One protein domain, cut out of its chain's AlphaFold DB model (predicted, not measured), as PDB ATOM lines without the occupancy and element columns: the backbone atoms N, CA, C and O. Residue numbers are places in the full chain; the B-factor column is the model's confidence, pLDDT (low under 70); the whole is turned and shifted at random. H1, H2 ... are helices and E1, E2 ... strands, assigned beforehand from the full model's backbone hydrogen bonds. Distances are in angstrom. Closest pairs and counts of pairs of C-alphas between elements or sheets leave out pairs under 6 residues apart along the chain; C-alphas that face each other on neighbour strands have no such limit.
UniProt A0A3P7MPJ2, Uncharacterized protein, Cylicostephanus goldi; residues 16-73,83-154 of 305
ATOM      1  N   GLU A  16     -19.734  -5.938  -3.601       86.81
ATOM      2  CA  GLU A  16     -19.918  -5.847  -5.045       86.81
ATOM      3  C   GLU A  16     -20.650  -7.069  -5.599       86.81
ATOM      4  O   GLU A  16     -21.401  -6.937  -6.561       86.81
ATOM      5  N   ASN A  17     -20.492  -8.225  -4.947       88.31
ATOM      6  CA  ASN A  17     -21.195  -9.467  -5.254       88.31
ATOM      7  C   ASN A  17     -22.547  -9.537  -4.514       88.31
ATOM      8  O   ASN A  17     -23.563  -9.924  -5.101       88.31
ATOM      9  N   LEU A  18     -22.616  -9.070  -3.258       89.00
ATOM     10  CA  LEU A  18     -23.864  -9.045  -2.476       89.00
ATOM     11  C   LEU A  18     -24.932  -8.144  -3.084       89.00
ATOM     12  O   LEU A  18     -26.114  -8.473  -3.082       89.00
ATOM     13  N   THR A  19     -24.527  -6.964  -3.549       88.94
ATOM     14  CA  THR A  19     -25.448  -5.931  -4.028       88.94
ATOM     15  C   THR A  19     -26.274  -6.392  -5.235       88.94
ATOM     16  O   THR A  19     -27.500  -6.271  -5.174       88.94
ATOM     17  N   PRO A  20     -25.687  -6.930  -6.326       90.50
ATOM     18  CA  PRO A  20     -26.457  -7.485  -7.436       90.50
ATOM     19  C   PRO A  20     -27.244  -8.733  -7.032       90.50
ATOM     20  O   PRO A  20     -28.390  -8.864  -7.454       90.50
ATOM     21  N   TRP A  21     -26.705  -9.593  -6.161       91.69
ATOM     22  CA  TRP A  21     -27.436 -10.753  -5.640       91.69
ATOM     23  C   TRP A  21     -28.705 -10.328  -4.881       91.69
ATOM     24  O   TRP A  21     -29.800 -10.811  -5.156       91.69
ATOM     25  N   LYS A  22     -28.593  -9.322  -4.007       91.25
ATOM     26  CA  LYS A  22     -29.707  -8.740  -3.246       91.25
ATOM     27  C   LYS A  22     -30.761  -8.097  -4.152       91.25
ATOM     28  O   LYS A  22     -31.936  -8.094  -3.801       91.25
ATOM     29  N   LYS A  23     -30.377  -7.568  -5.320       90.50
ATOM     30  CA  LYS A  23     -31.322  -6.989  -6.296       90.50
ATOM     31  C   LYS A  23     -32.263  -8.027  -6.920       90.50
ATOM     32  O   LYS A  23     -33.280  -7.616  -7.468       90.50
ATOM     33  N   LEU A  24     -31.944  -9.322  -6.840       91.56
ATOM     34  CA  LEU A  24     -32.806 -10.407  -7.320       91.56
ATOM     35  C   LEU A  24     -33.953 -10.736  -6.347       91.56
ATOM     36  O   LEU A  24     -34.869 -11.470  -6.710       91.56
ATOM     37  N   LEU A  25     -33.915 -10.210  -5.117       90.69
ATOM     38  CA  LEU A  25     -34.970 -10.398  -4.122       90.69
ATOM     39  C   LEU A  25     -36.176  -9.483  -4.400       90.69
ATOM     40  O   LEU A  25     -36.007  -8.380  -4.924       90.69
ATOM     41  N   PRO A  26     -37.396  -9.888  -3.994       88.12
ATOM     42  CA  PRO A  26     -38.628  -9.157  -4.303       88.12
ATOM     43  C   PRO A  26     -38.681  -7.740  -3.707       88.12
ATOM     44  O   PRO A  26     -39.313  -6.857  -4.280       88.12
ATOM     45  N   CYS A  27     -38.004  -7.498  -2.581       89.31
ATOM     46  CA  CYS A  27     -37.918  -6.182  -1.948       89.31
ATOM     47  C   CYS A  27     -36.465  -5.771  -1.724       89.31
ATOM     48  O   CYS A  27     -35.612  -6.610  -1.465       89.31
ATOM     49  N   LYS A  28     -36.183  -4.463  -1.786       85.38
ATOM     50  CA  LYS A  28     -34.814  -3.925  -1.647       85.38
ATOM     51  C   LYS A  28     -34.465  -3.494  -0.222       85.38
ATOM     52  O   LYS A  28     -33.319  -3.653   0.202       85.38
ATOM     53  N   GLN A  29     -35.434  -2.914   0.484       85.38
ATOM     54  CA  GLN A  29     -35.213  -2.219   1.759       85.38
ATOM     55  C   GLN A  29     -36.186  -2.616   2.877       85.38
ATOM     56  O   GLN A  29     -35.990  -2.159   3.992       85.38
ATOM     57  N   ASN A  30     -37.169  -3.487   2.612       89.62
ATOM     58  CA  ASN A  30     -38.194  -3.870   3.591       89.62
ATOM     59  C   ASN A  30     -38.237  -5.391   3.793       89.62
ATOM     60  O   ASN A  30     -37.995  -6.157   2.852       89.62
ATOM     61  N   GLY A  31     -38.603  -5.822   5.001       89.88
ATOM     62  CA  GLY A  31     -38.723  -7.225   5.389       89.88
ATOM     63  C   GLY A  31     -37.370  -7.893   5.646       89.88
ATOM     64  O   GLY A  31     -36.400  -7.244   6.020       89.88
ATOM     65  N   LEU A  32     -37.282  -9.206   5.416       91.19
ATOM     66  CA  LEU A  32     -36.084 -10.015   5.717       91.19
ATOM     67  C   LEU A  32     -34.802  -9.523   5.027       91.19
ATOM     68  O   LEU A  32     -33.698  -9.752   5.508       91.19
ATOM     69  N   VAL A  33     -34.945  -8.797   3.919       91.25
ATOM     70  CA  VAL A  33     -33.832  -8.252   3.137       91.25
ATOM     71  C   VAL A  33     -33.023  -7.194   3.911       91.25
ATOM     72  O   VAL A  33     -31.874  -6.909   3.553       91.25
ATOM     73  N   THR A  34     -33.579  -6.617   4.984       91.12
ATOM     74  CA  THR A  34     -32.856  -5.676   5.856       91.12
ATOM     75  C   THR A  34     -31.788  -6.353   6.709       91.12
ATOM     76  O   THR A  34     -30.817  -5.685   7.065       91.12
ATOM     77  N   LEU A  35     -31.918  -7.660   6.975       91.69
ATOM     78  CA  LEU A  35     -30.942  -8.448   7.736       91.69
ATOM     79  C   LEU A  35     -29.609  -8.607   6.999       91.69
ATOM     80  O   LEU A  35     -28.585  -8.829   7.634       91.69
ATOM     81  N   PHE A  36     -29.583  -8.456   5.671       90.00
ATOM     82  CA  PHE A  36     -28.345  -8.555   4.896       90.00
ATOM     83  C   PHE A  36     -27.450  -7.330   5.111       90.00
ATOM     84  O   PHE A  36     -27.423  -6.393   4.304       90.00
ATOM     85  N   ASN A  37     -26.735  -7.341   6.234       90.12
ATOM     86  CA  ASN A  37     -25.709  -6.388   6.611       90.12
ATOM     87  C   ASN A  37     -24.344  -6.853   6.077       90.12
ATOM     88  O   ASN A  37     -23.798  -7.822   6.603       90.12
ATOM     89  N   PRO A  38     -23.759  -6.168   5.080       89.06
ATOM     90  CA  PRO A  38     -22.518  -6.629   4.462       89.06
ATOM     91  C   PRO A  38     -21.361  -6.744   5.460       89.06
ATOM     92  O   PRO A  38     -20.596  -7.695   5.390       89.06
ATOM     93  N   ILE A  39     -21.273  -5.819   6.424       87.81
ATOM     94  CA  ILE A  39     -20.190  -5.800   7.418       87.81
ATOM     95  C   ILE A  39     -20.227  -7.068   8.275       87.81
ATOM     96  O   ILE A  39     -19.205  -7.714   8.443       87.81
ATOM     97  N   LYS A  40     -21.410  -7.456   8.771       87.62
ATOM     98  CA  LYS A  40     -21.556  -8.644   9.625       87.62
ATOM     99  C   LYS A  40     -21.462  -9.957   8.860       87.62
ATOM    100  O   LYS A  40     -20.918 -10.919   9.381       87.62
ATOM    101  N   LEU A  41     -21.963 -10.001   7.626       87.12
ATOM    102  CA  LEU A  41     -21.865 -11.202   6.796       87.12
ATOM    103  C   LEU A  41     -20.411 -11.498   6.401       87.12
ATOM    104  O   LEU A  41     -19.995 -12.651   6.473       87.12
ATOM    105  N   TYR A  42     -19.636 -10.466   6.048       85.00
ATOM    106  CA  TYR A  42     -18.250 -10.610   5.590       85.00
ATOM    107  C   TYR A  42     -17.191 -10.532   6.695       85.00
ATOM    108  O   TYR A  42     -16.018 -10.749   6.412       85.00
ATOM    109  N   GLU A  43     -17.585 -10.283   7.948       83.75
ATOM    110  CA  GLU A  43     -16.729 -10.525   9.121       83.75
ATOM    111  C   GLU A  43     -16.435 -12.031   9.296       83.75
ATOM    112  O   GLU A  43     -15.412 -12.410   9.862       83.75
ATOM    113  N   ASN A  44     -17.304 -12.898   8.765       78.75
ATOM    114  CA  ASN A  44     -17.180 -14.347   8.869       78.75
ATOM    115  C   ASN A  44     -16.117 -14.924   7.925       78.75
ATOM    116  O   ASN A  44     -16.089 -14.616   6.728       78.75
ATOM    117  N   VAL A  45     -15.326 -15.870   8.443       78.94
ATOM    118  CA  VAL A  45     -14.247 -16.553   7.705       78.94
ATOM    119  C   VAL A  45     -14.781 -17.380   6.531       78.94
ATOM    120  O   VAL A  45     -14.155 -17.428   5.474       78.94
ATOM    121  N   TYR A  46     -15.947 -18.011   6.693       83.25
ATOM    122  CA  TYR A  46     -16.553 -18.849   5.662       83.25
ATOM    123  C   TYR A  46     -17.909 -18.300   5.251       83.25
ATOM    124  O   TYR A  46     -18.878 -18.341   6.012       83.25
ATOM    125  N   HIS A  47     -17.980 -17.829   4.012       84.62
ATOM    126  CA  HIS A  47     -19.212 -17.365   3.408       84.62
ATOM    127  C   HIS A  47     -19.233 -17.700   1.912       84.62
ATOM    128  O   HIS A  47     -18.204 -17.742   1.239       84.62
ATOM    129  N   SER A  48     -20.419 -17.960   1.376       86.69
ATOM    130  CA  SER A  48     -20.633 -18.253  -0.039       86.69
ATOM    131  C   SER A  48     -22.012 -17.767  -0.450       86.69
ATOM    132  O   SER A  48     -22.963 -17.862   0.323       86.69
ATOM    133  N   ILE A  49     -22.132 -17.256  -1.672       89.50
ATOM    134  CA  ILE A  49     -23.419 -16.920  -2.276       89.50
ATOM    135  C   ILE A  49     -23.546 -17.628  -3.616       89.50
ATOM    136  O   ILE A  49     -22.563 -17.851  -4.323       89.50
ATOM    137  N   GLY A  50     -24.774 -17.952  -3.984       89.75
ATOM    138  CA  GLY A  50     -25.084 -18.565  -5.260       89.75
ATOM    139  C   GLY A  50     -26.540 -18.358  -5.627       89.75
ATOM    140  O   GLY A  50     -27.348 -17.838  -4.852       89.75
ATOM    141  N   PHE A  51     -26.882 -18.775  -6.834       90.25
ATOM    142  CA  PHE A  51     -28.265 -18.908  -7.244       90.25
ATOM    143  C   PHE A  51     -28.420 -20.154  -8.103       90.25
ATOM    144  O   PHE A  51     -27.507 -20.561  -8.819       90.25
ATOM    145  N   GLN A  52     -29.597 -20.749  -8.032       89.06
ATOM    146  CA  GLN A  52     -29.983 -21.911  -8.800       89.06
ATOM    147  C   GLN A  52     -31.269 -21.579  -9.540       89.06
ATOM    148  O   GLN A  52     -32.276 -21.214  -8.939       89.06
ATOM    149  N   LEU A  53     -31.229 -21.717 -10.860       88.44
ATOM    150  CA  LEU A  53     -32.397 -21.571 -11.712       88.44
ATOM    151  C   LEU A  53     -32.803 -22.959 -12.196       88.44
ATOM    152  O   LEU A  53     -32.023 -23.632 -12.868       88.44
ATOM    153  N   HIS A  54     -34.007 -23.397 -11.848       84.31
ATOM    154  CA  HIS A  54     -34.516 -24.706 -12.246       84.31
ATOM    155  C   HIS A  54     -35.951 -24.594 -12.766       84.31
ATOM    156  O   HIS A  54     -36.726 -23.778 -12.261       84.31
ATOM    157  N   PRO A  55     -36.323 -25.366 -13.800       84.44
ATOM    158  CA  PRO A  55     -37.696 -25.392 -14.266       84.44
ATOM    159  C   PRO A  55     -38.551 -26.202 -13.284       84.44
ATOM    160  O   PRO A  55     -38.184 -27.305 -12.884       84.44
ATOM    161  N   PHE A  56     -39.706 -25.659 -12.927       82.81
ATOM    162  CA  PHE A  56     -40.757 -26.319 -12.170       82.81
ATOM    163  C   PHE A  56     -41.991 -26.428 -13.068       82.81
ATOM    164  O   PHE A  56     -42.571 -25.416 -13.467       82.81
ATOM    165  N   CYS A  57     -42.352 -27.654 -13.440       82.25
ATOM    166  CA  CYS A  57     -43.454 -27.918 -14.361       82.25
ATOM    167  C   CYS A  57     -44.629 -28.547 -13.617       82.25
ATOM    168  O   CYS A  57     -44.483 -29.609 -13.015       82.25
ATOM    169  N   GLU A  58     -45.795 -27.910 -13.704       82.06
ATOM    170  CA  GLU A  58     -47.061 -28.441 -13.205       82.06
ATOM    171  C   GLU A  58     -47.932 -28.782 -14.425       82.06
ATOM    172  O   GLU A  58     -48.450 -27.905 -15.120       82.06
ATOM    173  N   GLY A  59     -47.998 -30.072 -14.766       83.00
ATOM    174  CA  GLY A  59     -48.603 -30.528 -16.019       83.00
ATOM    175  C   GLY A  59     -47.794 -30.091 -17.247       83.00
ATOM    176  O   GLY A  59     -46.620 -30.436 -17.378       83.00
ATOM    177  N   THR A  60     -48.427 -29.353 -18.159       82.25
ATOM    178  CA  THR A  60     -47.818 -28.856 -19.407       82.25
ATOM    179  C   THR A  60     -47.185 -27.468 -19.273       82.25
ATOM    180  O   THR A  60     -46.445 -27.050 -20.163       82.25
ATOM    181  N   ALA A  61     -47.443 -26.747 -18.176       84.81
ATOM    182  CA  ALA A  61     -46.910 -25.408 -17.948       84.81
ATOM    183  C   ALA A  61     -45.645 -25.464 -17.079       84.81
ATOM    184  O   ALA A  61     -45.692 -25.835 -15.907       84.81
ATOM    185  N   CYS A  62     -44.512 -25.052 -17.648       84.69
ATOM    186  CA  CYS A  62     -43.244 -24.931 -16.936       84.69
ATOM    187  C   CYS A  62     -42.972 -23.474 -16.554       84.69
ATOM    188  O   CYS A  62     -42.944 -22.593 -17.414       84.69
ATOM    189  N   LYS A  63     -42.734 -23.223 -15.267       88.12
ATOM    190  CA  LYS A  63     -42.246 -21.944 -14.742       88.12
ATOM    191  C   LYS A  63     -40.791 -22.096 -14.320       88.12
ATOM    192  O   LYS A  63     -40.353 -23.182 -13.961       88.12
ATOM    193  N   TRP A  64     -40.030 -21.011 -14.351       87.69
ATOM    194  CA  TRP A  64     -38.672 -21.010 -13.815       87.69
ATOM    195  C   TRP A  64     -38.697 -20.609 -12.342       87.69
ATOM    196  O   TRP A  64     -39.246 -19.567 -11.992       87.69
ATOM    197  N   HIS A  65     -38.090 -21.426 -11.488       88.81
ATOM    198  CA  HIS A  65     -37.859 -21.116 -10.085       88.81
ATOM    199  C   HIS A  65     -36.413 -20.666  -9.893       88.81
ATOM    200  O   HIS A  65     -35.468 -21.413 -10.163       88.81
ATOM    201  N   LEU A  66     -36.256 -19.425  -9.432       90.12
ATOM    202  CA  LEU A  66     -34.982 -18.864  -9.006       90.12
ATOM    203  C   LEU A  66     -34.850 -19.044  -7.495       90.12
ATOM    204  O   LEU A  66     -35.617 -18.473  -6.724       90.12
ATOM    205  N   GLN A  67     -33.855 -19.816  -7.087       90.38
ATOM    206  CA  GLN A  67     -33.491 -20.010  -5.696       90.38
ATOM    207  C   GLN A  67     -32.168 -19.302  -5.431       90.38
ATOM    208  O   GLN A  67     -31.161 -19.599  -6.066       90.38
ATOM    209  N   LEU A  68     -32.171 -18.346  -4.511       90.75
ATOM    210  CA  LEU A  68     -30.969 -17.638  -4.087       90.75
ATOM    211  C   LEU A  68     -30.448 -18.295  -2.811       90.75
ATOM    212  O   LEU A  68     -31.204 -18.470  -1.858       90.75
ATOM    213  N   MET A  69     -29.170 -18.653  -2.797       90.31
ATOM    214  CA  MET A  69     -28.533 -19.354  -1.687       90.31
ATOM    215  C   MET A  69     -27.419 -18.503  -1.109       90.31
ATOM    216  O   MET A  69     -26.657 -17.875  -1.846       90.31
ATOM    217  N   MET A  70     -27.308 -18.509   0.210       87.19
ATOM    218  CA  MET A  70     -26.197 -17.894   0.910       87.19
ATOM    219  C   MET A  70     -25.866 -18.729   2.139       87.19
ATOM    220  O   MET A  70     -26.733 -19.005   2.963       87.19
ATOM    221  N   TYR A  71     -24.602 -19.111   2.244       87.69
ATOM    222  CA  TYR A  71     -24.039 -19.855   3.357       87.69
ATOM    223  C   TYR A  71     -23.112 -18.917   4.122       87.69
ATOM    224  O   TYR A  71     -22.274 -18.264   3.507       87.69
ATOM    225  N   ASN A  72     -23.264 -18.837   5.441       85.25
ATOM    226  CA  ASN A  72     -22.344 -18.124   6.326       85.25
ATOM    227  C   ASN A  72     -22.105 -18.991   7.558       85.25
ATOM    228  O   ASN A  72     -23.055 -19.565   8.093       85.25
ATOM    229  N   VAL A  73     -20.858 -19.064   8.007       85.31
ATOM    230  CA  VAL A  73     -20.495 -19.665   9.293       85.31
ATOM    231  C   VAL A  73     -20.262 -18.527  10.269       85.31
ATOM    232  O   VAL A  73     -19.336 -17.746  10.080       85.31
ATOM    233  N   SER A  83     -26.045 -20.072  26.580       68.31
ATOM    234  CA  SER A  83     -26.239 -20.039  25.131       68.31
ATOM    235  C   SER A  83     -27.377 -19.057  24.876       68.31
ATOM    236  O   SER A  83     -28.529 -19.367  25.137       68.31
ATOM    237  N   HIS A  84     -27.061 -17.829  24.486       80.44
ATOM    238  CA  HIS A  84     -28.049 -16.830  24.099       80.44
ATOM    239  C   HIS A  84     -27.653 -16.314  22.725       80.44
ATOM    240  O   HIS A  84     -26.491 -15.972  22.508       80.44
ATOM    241  N   TRP A  85     -28.604 -16.267  21.800       86.19
ATOM    242  CA  TRP A  85     -28.386 -15.693  20.480       86.19
ATOM    243  C   TRP A  85     -29.578 -14.834  20.090       86.19
ATOM    244  O   TRP A  85     -30.714 -15.117  20.460       86.19
ATOM    245  N   SER A  86     -29.344 -13.781  19.323       89.69
ATOM    246  CA  SER A  86     -30.417 -13.020  18.697       89.69
ATOM    247  C   SER A  86     -30.139 -12.797  17.221       89.69
ATOM    248  O   SER A  86     -28.991 -12.797  16.774       89.69
ATOM    249  N   LEU A  87     -31.198 -12.563  16.443       90.00
ATOM    250  CA  LEU A  87     -31.051 -12.159  15.042       90.00
ATOM    251  C   LEU A  87     -30.232 -10.869  14.914       90.00
ATOM    252  O   LEU A  87     -29.513 -10.695  13.933       90.00
ATOM    253  N   PHE A  88     -30.301  -9.983  15.910       90.25
ATOM    254  CA  PHE A  88     -29.471  -8.787  15.946       90.25
ATOM    255  C   PHE A  88     -27.990  -9.113  16.169       90.25
ATOM    256  O   PHE A  88     -27.154  -8.512  15.506       90.25
ATOM    257  N   ASP A  89     -27.648 -10.079  17.021       87.12
ATOM    258  CA  ASP A  89     -26.248 -10.486  17.223       87.12
ATOM    259  C   ASP A  89     -25.665 -11.132  15.961       87.12
ATOM    260  O   ASP A  89     -24.516 -10.880  15.601       87.12
ATOM    261  N   ILE A  90     -26.488 -11.911  15.252       87.50
ATOM    262  CA  ILE A  90     -26.108 -12.615  14.024       87.50
ATOM    263  C   ILE A  90     -25.940 -11.645  12.841       87.50
ATOM    264  O   ILE A  90     -24.945 -11.694  12.121       87.50
ATOM    265  N   PHE A  91     -26.914 -10.758  12.618       90.00
ATOM    266  CA  PHE A  91     -26.976  -9.916  11.416       90.00
ATOM    267  C   PHE A  91     -26.582  -8.449  11.660       90.00
ATOM    268  O   PHE A  91     -26.375  -7.681  10.719       90.00
ATOM    269  N   GLY A  92     -26.491  -7.999  12.912       89.75
ATOM    270  CA  GLY A  92     -26.237  -6.602  13.289       89.75
ATOM    271  C   GLY A  92     -27.337  -5.621  12.873       89.75
ATOM    272  O   GLY A  92     -27.103  -4.414  12.844       89.75
ATOM    273  N   ARG A  93     -28.512  -6.120  12.471       92.38
ATOM    274  CA  ARG A  93     -29.663  -5.326  12.022       92.38
ATOM    275  C   ARG A  93     -30.958  -5.979  12.476       92.38
ATOM    276  O   ARG A  93     -31.035  -7.195  12.609       92.38
ATOM    277  N   LYS A  94     -31.980  -5.153  12.683       92.31
ATOM    278  CA  LYS A  94     -33.352  -5.603  12.932       92.31
ATOM    279  C   LYS A  94     -34.134  -5.649  11.617       92.31
ATOM    280  O   LYS A  94     -33.778  -4.993  10.632       92.31
ATOM    281  N   ILE A  95     -35.201  -6.434  11.599       92.44
ATOM    282  CA  ILE A  95     -36.145  -6.487  10.482       92.44
ATOM    283  C   ILE A  95     -36.977  -5.209  10.515       92.44
ATOM    284  O   ILE A  95     -37.492  -4.860  11.571       92.44
ATOM    285  N   VAL A  96     -37.091  -4.503   9.393       90.94
ATOM    286  CA  VAL A  96     -37.864  -3.254   9.308       90.94
ATOM    287  C   VAL A  96     -38.815  -3.329   8.120       90.94
ATOM    288  O   VAL A  96     -38.417  -3.736   7.024       90.94
ATOM    289  N   GLY A  97     -40.070  -2.938   8.345       88.38
ATOM    290  CA  GLY A  97     -41.114  -2.929   7.329       88.38
ATOM    291  C   GLY A  97     -41.525  -4.316   6.824       88.38
ATOM    292  O   GLY A  97     -40.968  -5.354   7.184       88.38
ATOM    293  N   VAL A  98     -42.508  -4.316   5.925       89.62
ATOM    294  CA  VAL A  98     -43.074  -5.521   5.303       89.62
ATOM    295  C   VAL A  98     -42.758  -5.531   3.806       89.62
ATOM    296  O   VAL A  98     -42.744  -4.492   3.143       89.62
ATOM    297  N   CYS A  99     -42.474  -6.713   3.254       89.88
ATOM    298  CA  CYS A  99     -42.261  -6.880   1.819       89.88
ATOM    299  C   CYS A  99     -43.576  -7.216   1.100       89.88
ATOM    300  O   CYS A  99     -43.933  -8.384   0.973       89.88
ATOM    301  N   ASN A 100     -44.270  -6.199   0.582       88.69
ATOM    302  CA  ASN A 100     -45.575  -6.363  -0.085       88.69
ATOM    303  C   ASN A 100     -45.518  -7.191  -1.381       88.69
ATOM    304  O   ASN A 100     -46.526  -7.750  -1.798       88.69
ATOM    305  N   ALA A 101     -44.348  -7.283  -2.019       89.75
ATOM    306  CA  ALA A 101     -44.154  -8.103  -3.214       89.75
ATOM    307  C   ALA A 101     -44.004  -9.606  -2.901       89.75
ATOM    308  O   ALA A 101     -44.086 -10.430  -3.811       89.75
ATOM    309  N   ALA A 102     -43.757  -9.983  -1.641       88.44
ATOM    310  CA  ALA A 102     -43.556 -11.374  -1.253       88.44
ATOM    311  C   ALA A 102     -44.885 -12.052  -0.888       88.44
ATOM    312  O   ALA A 102     -45.618 -11.588  -0.018       88.44
ATOM    313  N   SER A 103     -45.162 -13.214  -1.486       87.75
ATOM    314  CA  SER A 103     -46.347 -14.022  -1.151       87.75
ATOM    315  C   SER A 103     -46.286 -14.608   0.268       87.75
ATOM    316  O   SER A 103     -47.318 -14.835   0.897       87.75
ATOM    317  N   SER A 104     -45.075 -14.843   0.781       90.12
ATOM    318  CA  SER A 104     -44.800 -15.371   2.118       90.12
ATOM    319  C   SER A 104     -43.539 -14.718   2.682       90.12
ATOM    320  O   SER A 104     -42.557 -14.545   1.961       90.12
ATOM    321  N   SER A 105     -43.560 -14.367   3.967       91.25
ATOM    322  CA  SER A 105     -42.408 -13.826   4.693       91.25
ATOM    323  C   SER A 105     -42.431 -14.366   6.117       91.25
ATOM    324  O   SER A 105     -43.064 -13.782   6.998       91.25
ATOM    325  N   LYS A 106     -41.776 -15.510   6.325       92.00
ATOM    326  CA  LYS A 106     -41.785 -16.243   7.593       92.00
ATOM    327  C   LYS A 106     -40.367 -16.474   8.098       92.00
ATOM    328  O   LYS A 106     -39.475 -16.743   7.297       92.00
ATOM    329  N   ILE A 107     -40.181 -16.407   9.412       91.62
ATOM    330  CA  ILE A 107     -38.991 -16.939  10.088       91.62
ATOM    331  C   ILE A 107     -39.397 -18.269  10.701       91.62
ATOM    332  O   ILE A 107     -40.428 -18.341  11.367       91.62
ATOM    333  N   VAL A 108     -38.605 -19.304  10.449       91.88
ATOM    334  CA  VAL A 108     -38.822 -20.641  10.997       91.88
ATOM    335  C   VAL A 108     -37.606 -20.979  11.846       91.88
ATOM    336  O   VAL A 108     -36.485 -20.929  11.346       91.88
ATOM    337  N   ILE A 109     -37.837 -21.264  13.122       90.19
ATOM    338  CA  ILE A 109     -36.810 -21.670  14.080       90.19
ATOM    339  C   ILE A 109     -37.161 -23.078  14.543       90.19
ATOM    340  O   ILE A 109     -38.287 -23.324  14.971       90.19
ATOM    341  N   GLU A 110     -36.213 -23.996  14.433       88.44
ATOM    342  CA  GLU A 110     -36.349 -25.334  14.996       88.44
ATOM    343  C   GLU A 110     -36.116 -25.281  16.510       88.44
ATOM    344  O   GLU A 110     -35.177 -24.648  16.996       88.44
ATOM    345  N   VAL A 111     -37.040 -25.869  17.265       85.50
ATOM    346  CA  VAL A 111     -37.021 -25.919  18.725       85.50
ATOM    347  C   VAL A 111     -36.493 -27.289  19.127       85.50
ATOM    348  O   VAL A 111     -37.258 -28.230  19.336       85.50
ATOM    349  N   ASP A 112     -35.170 -27.378  19.212       73.94
ATOM    350  CA  ASP A 112     -34.458 -28.631  19.496       73.94
ATOM    351  C   ASP A 112     -34.479 -29.016  20.982       73.94
ATOM    352  O   ASP A 112     -34.380 -30.189  21.338       73.94
ATOM    353  N   ASP A 113     -34.616 -28.027  21.868       71.81
ATOM    354  CA  ASP A 113     -34.608 -28.218  23.315       71.81
ATOM    355  C   ASP A 113     -35.838 -27.559  23.949       71.81
ATOM    356  O   ASP A 113     -36.207 -26.431  23.626       71.81
ATOM    357  N   LYS A 114     -36.444 -28.244  24.922       71.06
ATOM    358  CA  LYS A 114     -37.509 -27.688  25.768       71.06
ATOM    359  C   LYS A 114     -37.019 -26.519  26.630       71.06
ATOM    360  O   LYS A 114     -37.845 -25.775  27.150       71.06
ATOM    361  N   SER A 115     -35.704 -26.385  26.813       76.69
ATOM    362  CA  SER A 115     -35.078 -25.268  27.524       76.69
ATOM    363  C   SER A 115     -34.940 -23.991  26.683       76.69
ATOM    364  O   SER A 115     -34.568 -22.951  27.230       76.69
ATOM    365  N   LEU A 116     -35.249 -24.057  25.379       83.62
ATOM    366  CA  LEU A 116     -35.221 -22.914  24.473       83.62
ATOM    367  C   LEU A 116     -36.412 -21.990  24.738       83.62
ATOM    368  O   LEU A 116     -37.569 -22.350  24.518       83.62
ATOM    369  N   ARG A 117     -36.120 -20.759  25.147       87.12
ATOM    370  CA  ARG A 117     -37.094 -19.677  25.268       87.12
ATOM    371  C   ARG A 117     -36.875 -18.680  24.143       87.12
ATOM    372  O   ARG A 117     -35.756 -18.223  23.918       87.12
ATOM    373  N   LEU A 118     -37.952 -18.352  23.438       89.81
ATOM    374  CA  LEU A 118     -37.936 -17.395  22.339       89.81
ATOM    375  C   LEU A 118     -38.689 -16.129  22.735       89.81
ATOM    376  O   LEU A 118     -39.835 -16.189  23.182       89.81
ATOM    377  N   GLU A 119     -38.055 -14.984  22.515       90.06
ATOM    378  CA  GLU A 119     -38.639 -13.668  22.731       90.06
ATOM    379  C   GLU A 119     -38.568 -12.840  21.439       90.06
ATOM    380  O   GLU A 119     -37.497 -12.716  20.841       90.06
ATOM    381  N   PRO A 120     -39.689 -12.255  20.981       90.44
ATOM    382  CA  PRO A 120     -41.052 -12.426  21.495       90.44
ATOM    383  C   PRO A 120     -41.641 -13.807  21.156       90.44
ATOM    384  O   PRO A 120     -41.069 -14.565  20.368       90.44
ATOM    385  N   ALA A 121     -42.809 -14.119  21.728       89.25
ATOM    386  CA  ALA A 121     -43.505 -15.380  21.482       89.25
ATOM    387  C   ALA A 121     -43.792 -15.602  19.976       89.25
ATOM    388  O   ALA A 121     -44.107 -14.640  19.261       89.25
ATOM    389  N   PRO A 122     -43.672 -16.848  19.478       91.56
ATOM    390  CA  PRO A 122     -43.935 -17.174  18.080       91.56
ATOM    391  C   PRO A 122     -45.408 -16.983  17.715       91.56
ATOM    392  O   PRO A 122     -46.295 -17.069  18.561       91.56
ATOM    393  N   THR A 123     -45.670 -16.734  16.430       88.56
ATOM    394  CA  THR A 123     -47.038 -16.620  15.897       88.56
ATOM    395  C   THR A 123     -47.745 -17.970  15.907       88.56
ATOM    396  O   THR A 123     -48.934 -18.048  16.198       88.56
ATOM    397  N   GLU A 124     -47.009 -19.028  15.581       90.69
ATOM    398  CA  GLU A 124     -47.507 -20.397  15.518       90.69
ATOM    399  C   GLU A 124     -46.375 -21.361  15.890       90.69
ATOM    400  O   GLU A 124     -45.210 -21.108  15.577       90.69
ATOM    401  N   VAL A 125     -46.711 -22.472  16.547       89.94
ATOM    402  CA  VAL A 125     -45.780 -23.577  16.805       89.94
ATOM    403  C   VAL A 125     -46.332 -24.819  16.120       89.94
ATOM    404  O   VAL A 125     -47.445 -25.252  16.419       89.94
ATOM    405  N   VAL A 126     -45.563 -25.379  15.187       90.12
ATOM    406  CA  VAL A 126     -45.962 -26.532  14.377       90.12
ATOM    407  C   VAL A 126     -45.107 -27.733  14.748       90.12
ATOM    408  O   VAL A 126     -43.890 -27.719  14.570       90.12
ATOM    409  N   ASN A 127     -45.761 -28.803  15.195       85.75
ATOM    410  CA  ASN A 127     -45.113 -30.084  15.458       85.75
ATOM    411  C   ASN A 127     -45.194 -30.949  14.197       85.75
ATOM    412  O   ASN A 127     -46.287 -31.320  13.764       85.75
ATOM    413  N   LYS A 128     -44.044 -31.263  13.599       83.44
ATOM    414  CA  LYS A 128     -43.928 -32.232  12.503       83.44
ATOM    415  C   LYS A 128     -43.219 -33.492  12.999       83.44
ATOM    416  O   LYS A 128     -42.653 -33.509  14.084       83.44
ATOM    417  N   LEU A 129     -43.228 -34.540  12.176       70.88
ATOM    418  CA  LEU A 129     -42.496 -35.784  12.449       70.88
ATOM    419  C   LEU A 129     -40.980 -35.561  12.613       70.88
ATOM    420  O   LEU A 129     -40.334 -36.330  13.313       70.88
ATOM    421  N   GLU A 130     -40.435 -34.525  11.970       73.62
ATOM    422  CA  GLU A 130     -39.000 -34.205  11.947       73.62
ATOM    423  C   GLU A 130     -38.553 -33.315  13.119       73.62
ATOM    424  O   GLU A 130     -37.385 -33.350  13.483       73.62
ATOM    425  N   GLY A 131     -39.467 -32.566  13.747       80.81
ATOM    426  CA  GLY A 131     -39.121 -31.595  14.784       80.81
ATOM    427  C   GLY A 131     -40.270 -30.654  15.155       80.81
ATOM    428  O   GLY A 131     -41.341 -30.652  14.532       80.81
ATOM    429  N   THR A 132     -40.048 -29.848  16.194       87.88
ATOM    430  CA  THR A 132     -40.955 -28.762  16.602       87.88
ATOM    431  C   THR A 132     -40.456 -27.453  16.002       87.88
ATOM    432  O   THR A 132     -39.310 -27.083  16.219       87.88
ATOM    433  N   TYR A 133     -41.302 -26.731  15.268       91.19
ATOM    434  CA  TYR A 133     -40.913 -25.499  14.580       91.19
ATOM    435  C   TYR A 133     -41.710 -24.299  15.092       91.19
ATOM    436  O   TYR A 133     -42.939 -24.280  15.020       91.19
ATOM    437  N   ALA A 134     -41.011 -23.269  15.558       91.94
ATOM    438  CA  ALA A 134     -41.571 -21.967  15.894       91.94
ATOM    439  C   ALA A 134     -41.596 -21.066  14.649       91.94
ATOM    440  O   ALA A 134     -40.569 -20.842  14.002       91.94
ATOM    441  N   ILE A 135     -42.773 -20.541  14.305       93.31
ATOM    442  CA  ILE A 135     -43.012 -19.758  13.092       93.31
ATOM    443  C   ILE A 135     -43.391 -18.322  13.461       93.31
ATOM    444  O   ILE A 135     -44.302 -18.079  14.253       93.31
ATOM    445  N   TYR A 136     -42.728 -17.360  12.820       92.00
ATOM    446  CA  TYR A 136     -43.053 -15.936  12.894       92.00
ATOM    447  C   TYR A 136     -43.518 -15.443  11.521       92.00
ATOM    448  O   TYR A 136     -42.710 -15.405  10.592       92.00
ATOM    449  N   ASP A 137     -44.792 -15.049  11.377       90.69
ATOM    450  CA  ASP A 137     -45.285 -14.384  10.155       90.69
ATOM    451  C   ASP A 137     -45.048 -12.870  10.267       90.69
ATOM    452  O   ASP A 137     -45.500 -12.208  11.203       90.69
ATOM    453  N   LEU A 138     -44.298 -12.322   9.312       88.69
ATOM    454  CA  LEU A 138     -43.905 -10.915   9.297       88.69
ATOM    455  C   LEU A 138     -44.889 -10.022   8.533       88.69
ATOM    456  O   LEU A 138     -44.725  -8.808   8.550       88.69
ATOM    457  N   ARG A 139     -45.894 -10.584   7.849       84.94
ATOM    458  CA  ARG A 139     -46.820  -9.796   7.015       84.94
ATOM    459  C   ARG A 139     -47.843  -9.008   7.824       84.94
ATOM    460  O   ARG A 139     -48.252  -7.940   7.395       84.94
ATOM    461  N   ASN A 140     -48.232  -9.528   8.987       76.44
ATOM    462  CA  ASN A 140     -49.295  -8.954   9.816       76.44
ATOM    463  C   ASN A 140     -48.770  -7.954  10.860       76.44
ATOM    464  O   ASN A 140     -49.508  -7.575  11.766       76.44
ATOM    465  N   LYS A 141     -47.493  -7.559  10.777       72.06
ATOM    466  CA  LYS A 141     -46.881  -6.628  11.729       72.06
ATOM    467  C   LYS A 141     -46.958  -5.183  11.234       72.06
ATOM    468  O   LYS A 141     -46.839  -4.961  10.027       72.06
ATOM    469  N   PRO A 142     -47.129  -4.207  12.142       69.56
ATOM    470  CA  PRO A 142     -47.071  -2.796  11.784       69.56
ATOM    471  C   PRO A 142     -45.704  -2.456  11.174       69.56
ATOM    472  O   PRO A 142     -44.667  -2.922  11.643       69.56
ATOM    473  N   SER A 143     -45.704  -1.655  10.106       65.38
ATOM    474  CA  SER A 143     -44.510  -1.343   9.306       65.38
ATOM    475  C   SER A 143     -43.430  -0.566  10.060       65.38
ATOM    476  O   SER A 143     -42.258  -0.662   9.692       65.38
ATOM    477  N   ASP A 144     -43.825   0.182  11.089       66.31
ATOM    478  CA  ASP A 144     -42.959   1.130  11.799       66.31
ATOM    479  C   ASP A 144     -42.165   0.487  12.943       66.31
ATOM    480  O   ASP A 144     -41.218   1.083  13.457       66.31
ATOM    481  N   GLU A 145     -42.491  -0.750  13.325       79.06
ATOM    482  CA  GLU A 145     -41.784  -1.450  14.393       79.06
ATOM    483  C   GLU A 145     -40.643  -2.313  13.852       79.06
ATOM    484  O   GLU A 145     -40.815  -3.183  12.994       79.06
ATOM    485  N   SER A 146     -39.446  -2.109  14.404       86.69
ATOM    486  CA  SER A 146     -38.321  -2.998  14.144       86.69
ATOM    487  C   SER A 146     -38.530  -4.338  14.851       86.69
ATOM    488  O   SER A 146     -38.737  -4.368  16.065       86.69
ATOM    489  N   PHE A 147     -38.399  -5.447  14.130       89.75
ATOM    490  CA  PHE A 147     -38.587  -6.789  14.664       89.75
ATOM    491  C   PHE A 147     -37.262  -7.553  14.795       89.75
ATOM    492  O   PHE A 147     -36.411  -7.535  13.906       89.75
ATOM    493  N   THR A 148     -37.087  -8.247  15.917       91.88
ATOM    494  CA  THR A 148     -35.974  -9.166  16.169       91.88
ATOM    495  C   THR A 148     -36.474 -10.332  17.009       91.88
ATOM    496  O   THR A 148     -37.445 -10.182  17.748       91.88
ATOM    497  N   VAL A 149     -35.806 -11.476  16.888       92.00
ATOM    498  CA  VAL A 149     -36.034 -12.652  17.730       92.00
ATOM    499  C   VAL A 149     -34.756 -12.922  18.511       92.00
ATOM    500  O   VAL A 149     -33.663 -12.878  17.938       92.00
ATOM    501  N   SER A 150     -34.902 -13.170  19.805       90.81
ATOM    502  CA  SER A 150     -33.854 -13.636  20.704       90.81
ATOM    503  C   SER A 150     -34.218 -15.000  21.267       90.81
ATOM    504  O   SER A 150     -35.368 -15.264  21.606       90.81
ATOM    505  N   ALA A 151     -33.210 -15.847  21.372       89.00
ATOM    506  CA  ALA A 151     -33.264 -17.175  21.928       89.00
ATOM    507  C   ALA A 151     -32.379 -17.243  23.170       89.00
ATOM    508  O   ALA A 151     -31.226 -16.802  23.164       89.00
ATOM    509  N   SER A 152     -32.919 -17.823  24.230       86.06
ATOM    510  CA  SER A 152     -32.225 -18.076  25.483       86.06
ATOM    511  C   SER A 152     -32.376 -19.537  25.878       86.06
ATOM    512  O   SER A 152     -33.463 -20.099  25.786       86.06
ATOM    513  N   TYR A 153     -31.278 -20.161  26.299       81.81
ATOM    514  CA  TYR A 153     -31.281 -21.540  26.780       81.81
ATOM    515  C   TYR A 153     -31.081 -21.529  28.293       81.81
ATOM    516  O   TYR A 153     -30.083 -21.001  28.788       81.81
ATOM    517  N   ASP A 154     -32.012 -22.132  29.031       72.94
ATOM    518  CA  ASP A 154     -31.933 -22.194  30.499       72.94
ATOM    519  C   ASP A 154     -30.767 -23.073  30.991       72.94
ATOM    520  O   ASP A 154     -30.315 -22.940  32.131       72.94
TER     521      ASP A 154
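Overview. This is residues 16 to 73 and 83 to 154 of the 305 residues of an uncharacterized protein of Cylicostephanus goldi (UniProt A0A3P7MPJ2). A long two-stranded hairpin, E1 and E2, makes one end of the domain, and two small three-stranded sheets, E4-E7-E6 and E3-E8-E5, make the other; these two sheets are offset from each other and only partly face to face. H2, H3, H4 and the unnamed stretch of residues 92 to 105 lie between the hairpin and the small sheets, and H1 is beside the hairpin. The printed part has 130 residues with four named helices and eight named strands, in the order H1 H2 H3 E1 E2 E3 H4 E4 E5 E6 E7 E8, and the class is mixed, helices and strands. All three sheets are antiparallel. The whole is only just compact, close to loose, with a radius of gyration of the C-alphas of 16.5 A and spans of 50 by 38 by 32 A.

Arrangement. In one sheet the inner strand E7, residues 132 to 137, has the edge strands E4, residues 106 to 110, and E6, residues 124 to 127, as antiparallel neighbours. E4 and E7 run at 161 degrees, with N 109 and O 134 within hydrogen-bond range at 2.9 A. E6 and E7 form a hairpin at 155 degrees, with N 126 and O 133 at 2.8 A. In another sheet the inner strand is E8, residues 150 to 153, between the edge strands E3, residues 84 to 86, and E5, residues 116 to 119. E3 and E8 are antiparallel at 166 degrees, with N 151 and O 85 at 2.8 A; E8 and E5 are antiparallel at 154 degrees, with N 117 and O 152 at 2.8 A. E4 and E5 are apart, though a tight link joins them. H4, residues 87 to 91, follows E3 directly and is not on the sheet E3 E8 E5, but only just, with 4 pairs of C-alphas within 10 A. H3, residues 38 to 42, and H4 only just touch, with 3 pairs of C-alphas within 8 A; the closest are those of Lys 40 and Phe 91, 5.8 A apart. H2, residues 32 to 35, is close to H4 but not clearly touching, the closest C-alphas being those of Leu 35 and Phe 91 at 5.6 A. E1, residues 47 to 58, and E2, residues 61 to 72, form a hairpin at 163 degrees, with N 48 and O 71 at 2.8 A and N 63 and O 56 at 2.8 A. The closest C-alphas of H1, residues 16 to 22, and E1 are those of Leu 18 and Ile 49, 7.9 A apart. E1 and E2 are apart from E4 and E8, for instance. Every O i to N i+4 pair is within hydrogen-bond range in H3 and H4, 2 of 3 are in H1, and H2 is too short for such a pair.

Along the chain. E1 measures 34.3 A from first to last C-alpha, from C-alpha 47 at (-19.212, -17.365, 3.408) to C-alpha 58 at (-47.061, -28.441, -13.205), and E2 measures 35.3 A. E7 measures 16.3 A, E4 12.9 A and H1 10.4 A. H1 begins at C-alpha 16, (-19.918, -5.847, -5.045), and E8 ends at C-alpha 153, (-31.281, -21.540, 26.780).

Size, cuts and confidence. The two C-alphas farthest apart, those of Thr 60 and Asp 154, are 52.8 A apart. Residues 74 to 82 are cut out, and C-alphas 73 and 83 are 16.9 A apart across the cut. The links H4 to E4 and E7 to E8 are long, with 14 and 12 residues. The mean pLDDT of the printed part is 86.5; residue 83 and residues 142 to 144 are under 70.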